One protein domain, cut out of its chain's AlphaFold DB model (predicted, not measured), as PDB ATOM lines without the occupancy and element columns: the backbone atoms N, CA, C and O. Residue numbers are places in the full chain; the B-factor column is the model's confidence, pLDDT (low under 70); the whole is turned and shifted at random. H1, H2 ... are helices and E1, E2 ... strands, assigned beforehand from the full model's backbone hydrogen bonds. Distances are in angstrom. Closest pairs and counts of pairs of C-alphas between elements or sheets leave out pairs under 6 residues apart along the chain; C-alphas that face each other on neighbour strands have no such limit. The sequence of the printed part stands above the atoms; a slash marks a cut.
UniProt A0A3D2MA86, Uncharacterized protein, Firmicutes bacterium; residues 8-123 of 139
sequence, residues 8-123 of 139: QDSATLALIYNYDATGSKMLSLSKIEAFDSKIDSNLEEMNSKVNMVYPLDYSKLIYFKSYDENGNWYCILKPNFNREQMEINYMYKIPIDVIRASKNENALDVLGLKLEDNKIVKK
ATOM      1  N   GLN A   8      99.468 118.449 126.992       90.44
ATOM      2  CA  GLN A   8     100.797 118.450 126.399       90.44
ATOM      3  C   GLN A   8     100.777 118.377 124.870       90.44
ATOM      4  O   GLN A   8     101.655 118.971 124.234       90.44
ATOM      5  N   ASP A   9      99.779 117.715 124.290       89.56
ATOM      6  CA  ASP A   9      99.550 117.687 122.847       89.56
ATOM      7  C   ASP A   9      99.045 119.062 122.384       89.56
ATOM      8  O   ASP A   9      99.601 119.646 121.450       89.56
ATOM      9  N   SER A  10      98.098 119.653 123.119       93.62
ATOM     10  CA  SER A  10      97.614 121.023 122.890       93.62
ATOM     11  C   SER A  10      98.722 122.067 123.020       93.62
ATOM     12  O   SER A  10      98.841 122.956 122.178       93.62
ATOM     13  N   ALA A  11      99.588 121.941 124.029       94.38
ATOM     14  CA  ALA A  11     100.750 122.804 124.222       94.38
ATOM     15  C   ALA A  11     101.737 122.693 123.055       94.38
ATOM     16  O   ALA A  11     102.258 123.708 122.589       94.38
ATOM     17  N   THR A  12     101.973 121.472 122.569       92.44
ATOM     18  CA  THR A  12     102.815 121.221 121.396       92.44
ATOM     19  C   THR A  12     102.232 121.933 120.179       92.44
ATOM     20  O   THR A  12     102.920 122.759 119.585       92.44
ATOM     21  N   LEU A  13     100.952 121.716 119.860       94.00
ATOM     22  CA  LEU A  13     100.281 122.390 118.743       94.00
ATOM     23  C   LEU A  13     100.336 123.917 118.864       94.00
ATOM     24  O   LEU A  13     100.752 124.595 117.926       94.00
ATOM     25  N   ALA A  14      99.985 124.461 120.031       96.38
ATOM     26  CA  ALA A  14      99.963 125.900 120.270       96.38
ATOM     27  C   ALA A  14     101.342 126.544 120.070       96.38
ATOM     28  O   ALA A  14     101.455 127.574 119.401       96.38
ATOM     29  N   LEU A  15     102.399 125.939 120.623       95.69
ATOM     30  CA  LEU A  15     103.763 126.453 120.493       95.69
ATOM     31  C   LEU A  15     104.250 126.425 119.050       95.69
ATOM     32  O   LEU A  15     104.910 127.368 118.620       95.69
ATOM     33  N   ILE A  16     103.907 125.379 118.304       94.12
ATOM     34  CA  ILE A  16     104.261 125.250 116.893       94.12
ATOM     35  C   ILE A  16     103.534 126.280 116.046       94.12
ATOM     36  O   ILE A  16     104.177 127.004 115.293       94.12
ATOM     37  N   TYR A  17     102.222 126.420 116.217       95.81
ATOM     38  CA  TYR A  17     101.440 127.427 115.502       95.81
ATOM     39  C   TYR A  17     101.944 128.841 115.798       95.81
ATOM     40  O   TYR A  17     102.090 129.656 114.890       95.81
ATOM     41  N   ASN A  18     102.275 129.126 117.057       96.62
ATOM     42  CA  ASN A  18     102.840 130.407 117.456       96.62
ATOM     43  C   ASN A  18     104.242 130.638 116.876       96.62
ATOM     44  O   ASN A  18     104.528 131.741 116.409       96.62
ATOM     45  N   TYR A  19     105.107 129.625 116.891       95.25
ATOM     46  CA  TYR A  19     106.449 129.715 116.322       95.25
ATOM     47  C   TYR A  19     106.401 129.930 114.809       95.25
ATOM     48  O   TYR A  19     107.013 130.875 114.319       95.25
ATOM     49  N   ASP A  20     105.615 129.130 114.088       93.50
ATOM     50  CA  ASP A  20     105.478 129.226 112.634       93.50
ATOM     51  C   ASP A  20     104.888 130.592 112.219       93.50
ATOM     52  O   ASP A  20     105.323 131.181 111.230       93.50
ATOM     53  N   ALA A  21     103.947 131.144 112.996       95.69
ATOM     54  CA  ALA A  21     103.284 132.411 112.680       95.69
ATOM     55  C   ALA A  21     104.027 133.675 113.152       95.69
ATOM     56  O   ALA A  21     103.780 134.763 112.626       95.69
ATOM     57  N   THR A  22     104.870 133.586 114.189       95.00
ATOM     58  CA  THR A  22     105.443 134.774 114.860       95.00
ATOM     59  C   THR A  22     106.945 134.708 115.122       95.00
ATOM     60  O   THR A  22     107.533 135.716 115.507       95.00
ATOM     61  N   GLY A  23     107.565 133.535 114.984       93.94
ATOM     62  CA  GLY A  23     108.938 133.262 115.412       93.94
ATOM     63  C   GLY A  23     109.120 133.130 116.931       93.94
ATOM     64  O   GLY A  23     110.210 132.783 117.388       93.94
ATOM     65  N   SER A  24     108.082 133.380 117.739       94.94
ATOM     66  CA  SER A  24     108.180 133.271 119.195       94.94
ATOM     67  C   SER A  24     108.212 131.811 119.650       94.94
ATOM     68  O   SER A  24     107.369 130.995 119.279       94.94
ATOM     69  N   LYS A  25     109.166 131.499 120.528       95.50
ATOM     70  CA  LYS A  25     109.340 130.173 121.141       95.50
ATOM     71  C   LYS A  25     108.549 129.988 122.438       95.50
ATOM     72  O   LYS A  25     108.694 128.955 123.081       95.50
ATOM     73  N   MET A  26     107.759 130.978 122.848       96.44
ATOM     74  CA  MET A  26     107.153 131.032 124.176       96.44
ATOM     75  C   MET A  26     105.668 131.389 124.110       96.44
ATOM     76  O   MET A  26     105.273 132.308 123.389       96.44
ATOM     77  N   LEU A  27     104.871 130.707 124.935       97.62
ATOM     78  CA  LEU A  27     103.472 131.027 125.218       97.62
ATOM     79  C   LEU A  27     103.199 130.939 126.720       97.62
ATOM     80  O   LEU A  27     103.788 130.110 127.414       97.62
ATOM     81  N   SER A  28     102.287 131.776 127.223       97.56
ATOM     82  CA  SER A  28     101.806 131.646 128.600       97.56
ATOM     83  C   SER A  28     100.987 130.366 128.758       97.56
ATOM     84  O   SER A  28     100.259 129.964 127.847       97.56
ATOM     85  N   LEU A  29     101.074 129.742 129.932       96.88
ATOM     86  CA  LEU A  29     100.310 128.535 130.246       96.88
ATOM     87  C   LEU A  29      98.799 128.792 130.155       96.88
ATOM     88  O   LEU A  29      98.086 127.993 129.563       96.88
ATOM     89  N   SER A  30      98.339 129.962 130.606       96.75
ATOM     90  CA  SER A  30      96.930 130.371 130.517       96.75
ATOM     91  C   SER A  30      96.383 130.395 129.085       96.75
ATOM     92  O   SER A  30      95.232 130.036 128.850       96.75
ATOM     93  N   LYS A  31      97.203 130.788 128.100       97.31
ATOM     94  CA  LYS A  31      96.807 130.740 126.684       97.31
ATOM     95  C   LYS A  31      96.701 129.309 126.177       97.31
ATOM     96  O   LYS A  31      95.819 129.021 125.377       97.31
ATOM     97  N   ILE A  32      97.594 128.431 126.630       97.19
ATOM     98  CA  ILE A  32      97.579 127.011 126.272       97.19
ATOM     99  C   ILE A  32      96.344 126.326 126.860       97.19
ATOM    100  O   ILE A  32      95.677 125.602 126.136       97.19
ATOM    101  N   GLU A  33      95.997 126.598 128.117       97.06
ATOM    102  CA  GLU A  33      94.793 126.058 128.767       97.06
ATOM    103  C   GLU A  33      93.510 126.535 128.076       97.06
ATOM    104  O   GLU A  33      92.598 125.751 127.817       97.06
ATOM    105  N   ALA A  34      93.449 127.816 127.705       97.62
ATOM    106  CA  ALA A  34      92.318 128.340 126.951       97.62
ATOM    107  C   ALA A  34      92.230 127.729 125.537       97.62
ATOM    108  O   ALA A  34      91.131 127.463 125.055       97.62
ATOM    109  N   PHE A  35      93.365 127.479 124.879       97.94
ATOM    110  CA  PHE A  35      93.417 126.813 123.575       97.94
ATOM    111  C   PHE A  35      92.977 125.346 123.660       97.94
ATOM    112  O   PHE A  35      92.147 124.913 122.865       97.94
ATOM    113  N   ASP A  36      93.476 124.615 124.656       96.81
ATOM    114  CA  ASP A  36      93.107 123.231 124.971       96.81
ATOM    115  C   ASP A  36      91.592 123.092 125.178       96.81
ATOM    116  O   ASP A  36      90.930 122.305 124.500       96.81
ATOM    117  N   SER A  37      91.011 123.980 125.992       96.06
ATOM    118  CA  SER A  37      89.564 124.031 126.202       96.06
ATOM    119  C   SER A  37      88.779 124.268 124.906       96.06
ATOM    120  O   SER A  37      87.708 123.683 124.736       96.06
ATOM    121  N   LYS A  38      89.285 125.097 123.979       97.38
ATOM    122  CA  LYS A  38      88.630 125.299 122.676       97.38
ATOM    123  C   LYS A  38      88.722 124.070 121.786       97.38
ATOM    124  O   LYS A  38      87.743 123.771 121.110       97.38
ATOM    125  N   ILE A  39      89.838 123.341 121.807       96.44
ATOM    126  CA  ILE A  39      89.951 122.080 121.070       96.44
ATOM    127  C   ILE A  39      88.906 121.079 121.566       96.44
ATOM    128  O   ILE A  39      88.198 120.506 120.742       96.44
ATOM    129  N   ASP A  40      88.763 120.909 122.881       94.62
ATOM    130  CA  ASP A  40      87.779 119.984 123.449       94.62
ATOM    131  C   ASP A  40      86.339 120.338 123.050       94.62
ATOM    132  O   ASP A  40      85.599 119.461 122.599       94.62
ATOM    133  N   SER A  41      85.953 121.618 123.145       95.00
ATOM    134  CA  SER A  41      84.629 122.074 122.691       95.00
ATOM    135  C   SER A  41      84.419 121.819 121.198       95.00
ATOM    136  O   SER A  41      83.379 121.308 120.796       95.00
ATOM    137  N   ASN A  42      85.427 122.099 120.370       96.88
ATOM    138  CA  ASN A  42      85.346 121.875 118.928       96.88
ATOM    139  C   ASN A  42      85.230 120.380 118.584       96.88
ATOM    140  O   ASN A  42      84.460 120.008 117.701       96.88
ATOM    141  N   LEU A  43      85.955 119.501 119.285       95.50
ATOM    142  CA  LEU A  43      85.842 118.048 119.113       95.50
ATOM    143  C   LEU A  43      84.442 117.537 119.476       95.50
ATOM    144  O   LEU A  43      83.940 116.608 118.837       95.50
ATOM    145  N   GLU A  44      83.821 118.123 120.498       93.81
ATOM    146  CA  GLU A  44      82.445 117.823 120.877       93.81
ATOM    147  C   GLU A  44      81.443 118.271 119.810       93.81
ATOM    148  O   GLU A  44      80.639 117.449 119.370       93.81
ATOM    149  N   GLU A  45      81.536 119.513 119.331       95.00
ATOM    150  CA  GLU A  45      80.679 120.048 118.262       95.00
ATOM    151  C   GLU A  45      80.799 119.239 116.962       95.00
ATOM    152  O   GLU A  45      79.812 118.991 116.267       95.00
ATOM    153  N   MET A  46      82.005 118.756 116.658       94.50
ATOM    154  CA  MET A  46      82.272 117.878 115.519       94.50
ATOM    155  C   MET A  46      81.722 116.452 115.700       94.50
ATOM    156  O   MET A  46      81.856 115.637 114.787       94.50
ATOM    157  N   ASN A  47      81.142 116.115 116.858       93.44
ATOM    158  CA  ASN A  47      80.789 114.747 117.253       93.44
ATOM    159  C   ASN A  47      81.963 113.762 117.081       93.44
ATOM    160  O   ASN A  47      81.771 112.585 116.753       93.44
ATOM    161  N   SER A  48      83.196 114.238 117.282       92.25
ATOM    162  CA  SER A  48      84.389 113.415 117.110       92.25
ATOM    163  C   SER A  48      84.436 112.325 118.177       92.25
ATOM    164  O   SER A  48      84.157 112.563 119.353       92.25
ATOM    165  N   LYS A  49      84.836 111.117 117.775       90.50
ATOM    166  CA  LYS A  49      85.055 109.986 118.689       90.50
ATOM    167  C   LYS A  49      86.486 109.922 119.220       90.50
ATOM    168  O   LYS A  49      86.851 108.932 119.848       90.50
ATOM    169  N   VAL A  50      87.311 110.934 118.934       88.88
ATOM    170  CA  VAL A  50      88.678 110.982 119.448       88.88
ATOM    171  C   VAL A  50      88.656 110.993 120.969       88.88
ATOM    172  O   VAL A  50      87.982 111.807 121.598       88.88
ATOM    173  N   ASN A  51      89.429 110.076 121.531       84.06
ATOM    174  CA  ASN A  51      89.769 110.029 122.937       84.06
ATOM    175  C   ASN A  51      91.194 109.477 123.034       84.06
ATOM    176  O   ASN A  51      91.436 108.318 122.682       84.06
ATOM    177  N   MET A  52      92.151 110.317 123.419       79.19
ATOM    178  CA  MET A  52      93.542 109.897 123.528       79.19
ATOM    179  C   MET A  52      93.749 109.146 124.843       79.19
ATOM    180  O   MET A  52      93.560 109.689 125.923       79.19
ATOM    181  N   VAL A  53      94.158 107.878 124.747       70.75
ATOM    182  CA  VAL A  53      94.452 107.036 125.924       70.75
ATOM    183  C   VAL A  53      95.836 107.347 126.497       70.75
ATOM    184  O   VAL A  53      96.056 107.222 127.699       70.75
ATOM    185  N   TYR A  54      96.762 107.783 125.640       67.12
ATOM    186  CA  TYR A  54      98.110 108.177 126.026       67.12
ATOM    187  C   TYR A  54      98.504 109.485 125.338       67.12
ATOM    188  O   TYR A  54      98.136 109.690 124.176       67.12
ATOM    189  N   PRO A  55      99.271 110.340 126.027       69.75
ATOM    190  CA  PRO A  55      99.875 111.515 125.420       69.75
ATOM    191  C   PRO A  55     100.966 111.084 124.448       69.75
ATOM    192  O   PRO A  55     101.538 109.991 124.566       69.75
ATOM    193  N   LEU A  56     101.316 111.963 123.516       70.75
ATOM    194  CA  LEU A  56     102.491 111.735 122.689       70.75
ATOM    195  C   LEU A  56     103.746 111.752 123.568       70.75
ATOM    196  O   LEU A  56     103.981 112.701 124.310       70.75
ATOM    197  N   ASP A  57     104.516 110.665 123.480       73.31
ATOM    198  CA  ASP A  57     105.726 110.336 124.249       73.31
ATOM    199  C   ASP A  57     106.347 111.519 125.017       73.31
ATOM    200  O   ASP A  57     107.006 112.392 124.445       73.31
ATOM    201  N   TYR A  58     106.162 111.517 126.340       68.31
ATOM    202  CA  TYR A  58     106.650 112.564 127.235       68.31
ATOM    203  C   TYR A  58     108.164 112.785 127.157       68.31
ATOM    204  O   TYR A  58     108.637 113.907 127.352       68.31
ATOM    205  N   SER A  59     108.941 111.740 126.851       71.44
ATOM    206  CA  SER A  59     110.400 111.853 126.732       71.44
ATOM    207  C   SER A  59     110.821 112.723 125.544       71.44
ATOM    208  O   SER A  59     111.916 113.292 125.532       71.44
ATOM    209  N   LYS A  60     109.927 112.887 124.565       76.75
ATOM    210  CA  LYS A  60     110.171 113.623 123.325       76.75
ATOM    211  C   LYS A  60     109.605 115.039 123.345       76.75
ATOM    212  O   LYS A  60     109.699 115.720 122.321       76.75
ATOM    213  N   LEU A  61     109.057 115.496 124.482       84.94
ATOM    214  CA  LEU A  61     108.453 116.825 124.583       84.94
ATOM    215  C   LEU A  61     109.414 117.885 124.053       84.94
ATOM    216  O   LEU A  61     110.575 117.975 124.463       84.94
ATOM    217  N   ILE A  62     108.911 118.706 123.142       89.44
ATOM    218  CA  ILE A  62     109.697 119.723 122.442       89.44
ATOM    219  C   ILE A  62     109.853 121.019 123.239       89.44
ATOM    220  O   ILE A  62     110.495 121.959 122.776       89.44
ATOM    221  N   TYR A  63     109.248 121.081 124.420       92.75
ATOM    222  CA  TYR A  63     109.189 122.265 125.259       92.75
ATOM    223  C   TYR A  63     109.438 121.904 126.724       92.75
ATOM    224  O   TYR A  63     109.432 120.732 127.106       92.75
ATOM    225  N   PHE A  64     109.667 122.923 127.542       93.56
ATOM    226  CA  PHE A  64     109.696 122.827 128.997       93.56
ATOM    227  C   PHE A  64     108.817 123.925 129.602       93.56
ATOM    228  O   PHE A  64     108.478 124.904 128.929       93.56
ATOM    229  N   LYS A  65     108.417 123.742 130.863       94.75
ATOM    230  CA  LYS A  65     107.691 124.760 131.628       94.75
ATOM    231  C   LYS A  65     108.675 125.573 132.460       94.75
ATOM    232  O   LYS A  65     109.599 125.008 133.037       94.75
ATOM    233  N   SER A  66     108.458 126.878 132.524       96.12
ATOM    234  CA  SER A  66     109.188 127.803 133.395       96.12
ATOM    235  C   SER A  66     108.220 128.857 133.912       96.12
ATOM    236  O   SER A  66     107.135 129.017 133.354       96.12
ATOM    237  N   TYR A  67     108.606 129.586 134.949       96.00
ATOM    238  CA  TYR A  67     107.853 130.730 135.448       96.00
ATOM    239  C   TYR A  67     108.744 131.973 135.524       96.00
ATOM    240  O   TYR A  67     109.970 131.848 135.551       96.00
ATOM    241  N   ASP A  68     108.132 133.156 135.475       94.81
ATOM    242  CA  ASP A  68     108.825 134.431 135.684       94.81
ATOM    243  C   ASP A  68     108.906 134.804 137.177       94.81
ATOM    244  O   ASP A  68     108.383 134.108 138.047       94.81
ATOM    245  N   GLU A  69     109.550 135.927 137.484       94.81
ATOM    246  CA  GLU A  69     109.676 136.452 138.854       94.81
ATOM    247  C   GLU A  69     108.332 136.770 139.534       94.81
ATOM    248  O   GLU A  69     108.254 136.789 140.760       94.81
ATOM    249  N   ASN A  70     107.267 136.965 138.751       94.81
ATOM    250  CA  ASN A  70     105.915 137.247 139.229       94.81
ATOM    251  C   ASN A  70     105.069 135.967 139.383       94.81
ATOM    252  O   ASN A  70     103.893 136.045 139.736       94.81
ATOM    253  N   GLY A  71     105.642 134.788 139.112       93.69
ATOM    254  CA  GLY A  71     104.955 133.499 139.188       93.69
ATOM    255  C   GLY A  71     104.087 133.163 137.970       93.69
ATOM    256  O   GLY A  71     103.317 132.201 138.018       93.69
ATOM    257  N   ASN A  72     104.196 133.908 136.866       96.31
ATOM    258  CA  ASN A  72     103.486 133.588 135.631       96.31
ATOM    259  C   ASN A  72     104.149 132.394 134.947       96.31
ATOM    260  O   ASN A  72     105.343 132.424 134.658       96.31
ATOM    261  N   TRP A  73     103.370 131.357 134.643       97.75
ATOM    262  CA  TRP A  73     103.866 130.151 133.986       97.75
ATOM    263  C   TRP A  73     103.859 130.264 132.462       97.75
ATOM    264  O   TRP A  73     102.905 130.752 131.848       97.75
ATOM    265  N   TYR A  74     104.897 129.709 131.845       97.88
ATOM    266  CA  TYR A  74     105.116 129.674 130.406       97.88
ATOM    267  C   TYR A  74     105.514 128.275 129.952       97.88
ATOM    268  O   TYR A  74     106.201 127.541 130.665       97.88
ATOM    269  N   CYS A  75     105.129 127.928 128.727       96.81
ATOM    270  CA  CYS A  75     105.732 126.827 127.988       96.81
ATOM    271  C   CYS A  75     106.692 127.407 126.945       96.81
ATOM    272  O   CYS A  75     106.353 128.365 126.245       96.81
ATOM    273  N   ILE A  76     107.897 126.842 126.863       96.88
ATOM    274  CA  ILE A  76     109.001 127.369 126.054       96.88
ATOM    275  C   ILE A  76     109.583 126.238 125.206       96.88
ATOM    276  O   ILE A  76     109.999 125.213 125.750       96.88
ATOM    277  N   LEU A  77     109.635 126.417 123.882       95.19
ATOM    278  CA  LEU A  77     110.300 125.480 122.973       95.19
ATOM    279  C   LEU A  77     111.779 125.335 123.345       95.19
ATOM    280  O   LEU A  77     112.481 126.321 123.585       95.19
ATOM    281  N   LYS A  78     112.271 124.094 123.349       93.69
ATOM    282  CA  LYS A  78     113.674 123.788 123.633       93.69
ATOM    283  C   LYS A  78     114.592 124.526 122.642       93.69
ATOM    284  O   LYS A  78     114.260 124.620 121.459       93.69
ATOM    285  N   PRO A  79     115.762 125.035 123.070       88.69
ATOM    286  CA  PRO A  79     116.654 125.794 122.189       88.69
ATOM    287  C   PRO A  79     117.070 125.037 120.922       88.69
ATOM    288  O   PRO A  79     117.114 125.631 119.847       88.69
ATOM    289  N   ASN A  80     117.303 123.729 121.053       87.12
ATOM    290  CA  ASN A  80     117.681 122.792 119.992       87.12
ATOM    291  C   ASN A  80     116.477 122.114 119.312       87.12
ATOM    292  O   ASN A  80     116.621 121.050 118.710       87.12
ATOM    293  N   PHE A  81     115.283 122.693 119.441       88.31
ATOM    294  CA  PHE A  81     114.082 122.213 118.776       88.31
ATOM    295  C   PHE A  81     114.287 122.101 117.255       88.31
ATOM    296  O   PHE A  81     114.679 123.069 116.603       88.31
ATOM    297  N   ASN A  82     113.970 120.929 116.694       87.88
ATOM    298  CA  ASN A  82     113.956 120.679 115.255       87.88
ATOM    299  C   ASN A  82     112.504 120.516 114.773       87.88
ATOM    300  O   ASN A  82     111.787 119.608 115.208       87.88
ATOM    301  N   ARG A  83     112.089 121.403 113.861       86.19
ATOM    302  CA  ARG A  83     110.715 121.498 113.353       86.19
ATOM    303  C   ARG A  83     110.275 120.279 112.540       86.19
ATOM    304  O   ARG A  83     109.129 119.861 112.689       86.19
ATOM    305  N   GLU A  84     111.173 119.713 111.742       86.12
ATOM    306  CA  GLU A  84     110.931 118.529 110.909       86.12
ATOM    307  C   GLU A  84     110.814 117.271 111.778       86.12
ATOM    308  O   GLU A  84     109.849 116.512 111.689       86.12
ATOM    309  N   GLN A  85     111.743 117.101 112.721       81.12
ATOM    310  CA  GLN A  85     111.724 115.968 113.645       81.12
ATOM    311  C   GLN A  85     110.458 115.954 114.515       81.12
ATOM    312  O   GLN A  85     109.948 114.886 114.862       81.12
ATOM    313  N   MET A  86     109.950 117.133 114.875       83.38
ATOM    314  CA  MET A  86     108.679 117.278 115.578       83.38
ATOM    315  C   MET A  86     107.501 116.856 114.711       83.38
ATOM    316  O   MET A  86     106.652 116.110 115.187       83.38
ATOM    317  N   GLU A  87     107.464 117.271 113.447       83.31
ATOM    318  CA  GLU A  87     106.413 116.868 112.511       83.31
ATOM    319  C   GLU A  87     106.304 115.341 112.416       83.31
ATOM    320  O   GLU A  87     105.218 114.781 112.583       83.31
ATOM    321  N   ILE A  88     107.454 114.673 112.290       80.06
ATOM    322  CA  ILE A  88     107.582 113.209 112.281       80.06
ATOM    323  C   ILE A  88     107.110 112.583 113.599       80.06
ATOM    324  O   ILE A  88     106.382 111.589 113.607       80.06
ATOM    325  N   ASN A  89     107.530 113.145 114.734       77.12
ATOM    326  CA  ASN A  89     107.281 112.541 116.041       77.12
ATOM    327  C   ASN A  89     105.881 112.809 116.600       77.12
ATOM    328  O   ASN A  89     105.392 111.971 117.361       77.12
ATOM    329  N   TYR A  90     105.270 113.940 116.242       77.94
ATOM    330  CA  TYR A  90     104.047 114.459 116.849       77.94
ATOM    331  C   TYR A  90     102.936 114.673 115.824       77.94
ATOM    332  O   TYR A  90     101.913 114.001 115.910       77.94
ATOM    333  N   MET A  91     103.123 115.552 114.833       75.00
ATOM    334  CA  MET A  91     102.027 115.968 113.941       75.00
ATOM    335  C   MET A  91     101.397 114.803 113.174       75.00
ATOM    336  O   MET A  91     100.175 114.743 113.078       75.00
ATOM    337  N   TYR A  92     102.196 113.848 112.687       75.88
ATOM    338  CA  TYR A  92     101.662 112.664 112.000       75.88
ATOM    339  C   TYR A  92     101.000 111.632 112.924       75.88
ATOM    340  O   TYR A  92     100.341 110.717 112.438       75.88
ATOM    341  N   LYS A  93     101.174 111.752 114.245       82.44
ATOM    342  CA  LYS A  93     100.584 110.839 115.236       82.44
ATOM    343  C   LYS A  93      99.343 111.410 115.916       82.44
ATOM    344  O   LYS A  93      98.578 110.645 116.501       82.44
ATOM    345  N   ILE A  94      99.140 112.726 115.850       86.81
ATOM    346  CA  ILE A  94      97.933 113.376 116.366       86.81
ATOM    347  C   ILE A  94      96.736 112.973 115.485       86.81
ATOM    348  O   ILE A  94      96.828 113.055 114.258       86.81
ATOM    349  N   PRO A  95      95.591 112.572 116.073       90.25
ATOM    350  CA  PRO A  95      94.382 112.304 115.303       90.25
ATOM    351  C   PRO A  95      93.957 113.516 114.463       90.25
ATOM    352  O   PRO A  95      93.947 114.650 114.940       90.25
ATOM    353  N   ILE A  96      93.542 113.283 113.215       90.88
ATOM    354  CA  ILE A  96      93.219 114.367 112.273       90.88
ATOM    355  C   ILE A  96      92.119 115.310 112.781       90.88
ATOM    356  O   ILE A  96      92.167 116.510 112.513       90.88
ATOM    357  N   ASP A  97      91.156 114.798 113.549       94.56
ATOM    358  CA  ASP A  97      90.095 115.619 114.135       94.56
ATOM    359  C   ASP A  97      90.640 116.609 115.167       94.56
ATOM    360  O   ASP A  97      90.149 117.729 115.227       94.56
ATOM    361  N   VAL A  98      91.698 116.258 115.905       93.94
ATOM    362  CA  VAL A  98      92.382 117.186 116.822       93.94
ATOM    363  C   VAL A  98      93.053 118.298 116.026       93.94
ATOM    364  O   VAL A  98      92.923 119.470 116.370       93.94
ATOM    365  N   ILE A  99      93.705 117.965 114.906       93.31
ATOM    366  CA  ILE A  99      94.291 118.972 114.013       93.31
ATOM    367  C   ILE A  99      93.211 119.913 113.475       93.31
ATOM    368  O   ILE A  99      93.401 121.128 113.504       93.31
ATOM    369  N   ARG A 100      92.070 119.381 113.025       94.94
ATOM    370  CA  ARG A 100      90.932 120.181 112.542       94.94
ATOM    371  C   ARG A 100      90.362 121.075 113.644       94.94
ATOM    372  O   ARG A 100      90.309 122.284 113.458       94.94
ATOM    373  N   ALA A 101      90.047 120.504 114.803       96.56
ATOM    374  CA  ALA A 101      89.526 121.222 115.964       96.56
ATOM    375  C   ALA A 101      90.478 122.332 116.447       96.56
ATOM    376  O   ALA A 101      90.030 123.421 116.798       96.56
ATOM    377  N   SER A 102      91.794 122.095 116.398       96.31
ATOM    378  CA  SER A 102      92.826 123.082 116.761       96.31
ATOM    379  C   SER A 102      92.959 124.253 115.782       96.31
ATOM    380  O   SER A 102      93.527 125.284 116.136       96.31
ATOM    381  N   LYS A 103      92.461 124.094 114.550       96.69
ATOM    382  CA  LYS A 103      92.532 125.100 113.481       96.69
ATOM    383  C   LYS A 103      91.240 125.898 113.310       96.69
ATOM    384  O   LYS A 103      91.211 126.795 112.469       96.69
ATOM    385  N   ASN A 104      90.197 125.606 114.088       97.00
ATOM    386  CA  ASN A 104      88.996 126.438 114.122       97.00
ATOM    387  C   ASN A 104      89.331 127.862 114.592       97.00
ATOM    388  O   ASN A 104      90.218 128.070 115.424       97.00
ATOM    389  N   GLU A 105      88.586 128.842 114.074       96.88
ATOM    390  CA  GLU A 105      88.820 130.270 114.326       96.88
ATOM    391  C   GLU A 105      88.843 130.598 115.826       96.88
ATOM    392  O   GLU A 105      89.764 131.257 116.299       96.88
ATOM    393  N   ASN A 106      87.893 130.057 116.594       97.06
ATOM    394  CA  ASN A 106      87.791 130.283 118.037       97.06
ATOM    395  C   ASN A 106      89.019 129.797 118.832       97.06
ATOM    396  O   ASN A 106      89.335 130.376 119.869       97.06
ATOM    397  N   ALA A 107      89.703 128.747 118.370       97.81
ATOM    398  CA  ALA A 107      90.896 128.203 118.999       97.81
ATOM    399  C   ALA A 107      92.115 129.055 118.625       97.81
ATOM    400  O   ALA A 107      92.859 129.501 119.499       97.81
ATOM    401  N   LEU A 108      92.286 129.362 117.336       97.88
ATOM    402  CA  LEU A 108      93.384 130.211 116.863       97.88
ATOM    403  C   LEU A 108      93.323 131.627 117.459       97.88
ATOM    404  O   LEU A 108      94.361 132.185 117.823       97.88
ATOM    405  N   ASP A 109      92.123 132.171 117.657       97.25
ATOM    406  CA  ASP A 109      91.911 133.497 118.239       97.25
ATOM    407  C   ASP A 109      92.463 133.627 119.665       97.25
ATOM    408  O   ASP A 109      93.033 134.666 120.008       97.25
ATOM    409  N   VAL A 110      92.391 132.567 120.479       97.38
ATOM    410  CA  VAL A 110      92.986 132.539 121.831       97.38
ATOM    411  C   VAL A 110      94.503 132.743 121.778       97.38
ATOM    412  O   VAL A 110      95.100 133.397 122.641       97.38
ATOM    413  N   LEU A 111      95.143 132.227 120.729       97.44
ATOM    414  CA  LEU A 111      96.571 132.406 120.490       97.44
ATOM    415  C   LEU A 111      96.886 133.768 119.845       97.44
ATOM    416  O   LEU A 111      98.043 134.191 119.839       97.44
ATOM    417  N   GLY A 112      95.871 134.503 119.382       96.50
ATOM    418  CA  GLY A 112      96.030 135.709 118.570       96.50
ATOM    419  C   GLY A 112      96.460 135.388 117.138       96.50
ATOM    420  O   GLY A 112      97.211 136.154 116.532       96.50
ATOM    421  N   LEU A 113      96.030 134.237 116.624       97.44
ATOM    422  CA  LEU A 113      96.331 133.721 115.294       97.44
ATOM    423  C   LEU A 113      95.041 133.619 114.470       97.44
ATOM    424  O   LEU A 113      93.943 133.675 115.013       97.44
ATOM    425  N   LYS A 114      95.176 133.463 113.156       96.94
ATOM    426  CA  LYS A 114      94.072 133.162 112.235       96.94
ATOM    427  C   LYS A 114      94.542 132.192 111.154       96.94
ATOM    428  O   LYS A 114      95.744 132.077 110.911       96.94
ATOM    429  N   LEU A 115      93.601 131.517 110.500       96.12
ATOM    430  CA  LEU A 115      93.873 130.728 109.301       96.12
ATOM    431  C   LEU A 115      93.645 131.607 108.059       96.12
ATOM    432  O   LEU A 115      92.571 132.175 107.899       96.12
ATOM    433  N   GLU A 116      94.649 131.729 107.195       94.50
ATOM    434  CA  GLU A 116      94.619 132.502 105.947       94.50
ATOM    435  C   GLU A 116      95.331 131.693 104.857       94.50
ATOM    436  O   GLU A 116      96.457 131.243 105.060       94.50
ATOM    437  N   ASP A 117      94.659 131.423 103.735       91.25
ATOM    438  CA  ASP A 117      95.182 130.594 102.634       91.25
ATOM    439  C   ASP A 117      95.794 129.251 103.092       91.25
ATOM    440  O   ASP A 117      96.888 128.857 102.684       91.25
ATOM    441  N   ASN A 118      95.086 128.541 103.982       88.00
ATOM    442  CA  ASN A 118      95.525 127.299 104.643       88.00
ATOM    443  C   ASN A 118      96.788 127.418 105.519       88.00
ATOM    444  O   ASN A 118      97.311 126.401 105.986       88.00
ATOM    445  N   LYS A 119      97.264 128.633 105.788       93.69
ATOM    446  CA  LYS A 119      98.402 128.911 106.665       93.69
ATOM    447  C   LYS A 119      97.929 129.585 107.941       93.69
ATOM    448  O   LYS A 119      97.035 130.423 107.930       93.69
ATOM    449  N   ILE A 120      98.534 129.209 109.060       96.00
ATOM    450  CA  ILE A 120      98.287 129.887 110.329       96.00
ATOM    451  C   ILE A 120      99.203 131.104 110.378       96.00
ATOM    452  O   ILE A 120     100.419 130.974 110.256       96.00
ATOM    453  N   VAL A 121      98.612 132.280 110.542       96.25
ATOM    454  CA  VAL A 121      99.320 133.560 110.573       96.25
ATOM    455  C   VAL A 121      98.910 134.362 111.802       96.25
ATOM    456  O   VAL A 121      97.868 134.122 112.415       96.25
ATOM    457  N   LYS A 122      99.734 135.338 112.184       96.12
ATOM    458  CA  LYS A 122      99.418 136.248 113.287       96.12
ATOM    459  C   LYS A 122      98.203 137.105 112.932       96.12
ATOM    460  O   LYS A 122      98.170 137.726 111.872       96.12
ATOM    461  N   LYS A 123      97.227 137.200 113.837       93.00
ATOM    462  CA  LYS A 123      96.104 138.132 113.690       93.00
ATOM    463  C   LYS A 123      96.619 139.546 113.956       93.00
ATOM    464  O   LYS A 123      97.141 139.834 115.038       93.00
TER     465      LYS A 123
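This is residues 8 to 123 of the 139 residues of an uncharacterized protein of Firmicutes bacterium (UniProt A0A3D2MA86). The core is one helix, H1, with a small three-stranded sheet, E1 E3 E2, on one side of it and a short hairpin, E4 and E5, packed on its later residues. The long helix H2 crosses H1 near the residues 10 to 14, and the short helices H4 and H5 pack on H2; from the end of H2 a long stretch with no named element, residues 46 to 62, loops back to E2. The printed part has 116 residues with five named helices and five named strands, in the order H1 E1 H2 E2 E3 H3 H4 H5 E4 E5, and its class is mixed, helices and strands; both sheets are antiparallel. The whole is compact, with a radius of gyration of the C-alphas of 13.7 A, and its outline is rounded, with spans of 41 by 31 by 28 A.

H1, residues 8 to 22, is on the sheet of E1, residues 26 to 28, E3, residues 73 to 77, and E2, residues 63 to 67. They form two layers, a helix on one face of a sheet. H1 has a height over the sheet of 8.2 A and runs across the strands, at 66 degrees to E3 on the local plane. It lies over E3 and, only just, over E1, on which 3 of its C-alphas fall. E3 is the inner strand: N 27 and O 75 are 3.1 A apart across E1 and E3, and N 66 and O 74 are 3.0 A apart across E3 and E2, both within hydrogen-bond range. E2 and E3 form a hairpin. H2, residues 29 to 45, only grazes this sheet, with its residues 29 to 32. E1, H2 and E2 make a split strand-helix-strand unit, two strands running the same way with E3 between them, and its crossover is right-handed. H2 is the hub, touching three helices. With its residues 32 to 39 alone it touches residues 10 to 14 of H1, about perpendicular at 72 degrees, only just; the closest C-alphas, of Ser 10 and Asp 36, are 5.4 A apart. H3, residues 83 to 91, and H1 are near each other, with 13 pairs of C-alphas within 10 A. H4, residues 96 to 102, touches H2 at a steep tilt of 55 degrees, opposite ways, closest at the C-alphas of Asn 42 and Ala 101, 5.2 A. H5, residues 105 to 111, touches H2 at a shallow tilt of 12 degrees, opposite ways, closest at the C-alphas of Lys 38 and Ala 107, 5.2 A. E4, residues 113 to 116, and E5, residues 119 to 122, form a hairpin, with N 114 and O 121 2.9 A apart, within hydrogen-bond range. The C-alphas of Ala 21 in H1 and Val 121 in E5, the closest of the two, are 4.6 A apart. H2 and H3 are apart. In H1, H2, H3 and H4 every O i to N i+4 pair is within hydrogen-bond range; in H5 1 of 3 is, beside 3 of 4 O i to N i+3 pairs.

H1 begins at C-alpha 8, (100.797, 118.450, 126.399), and is 20.5 A long from first to last C-alpha. E1 measures 7.0 A. H2 measures 24.5 A and ends at C-alpha 45, (80.679, 120.048, 118.262). E2 measures 13.3 A and E3 13.6 A. H3 measures 10.3 A, H4 9.8 A and H5 10.1 A. E4 measures 9.6 A, and E5, 9.9 A, ends at C-alpha 122, (99.418, 136.248, 113.287).

The C-alphas farthest apart, of Asn 47 and Glu 69, are 42.1 A apart. The printed part has no cut. The link from H2 to E2, 17 residues, is long; the other links are tight. The mean pLDDT of the printed part is 91.4, and residues 54, 55 and 58 are under 70 in this model.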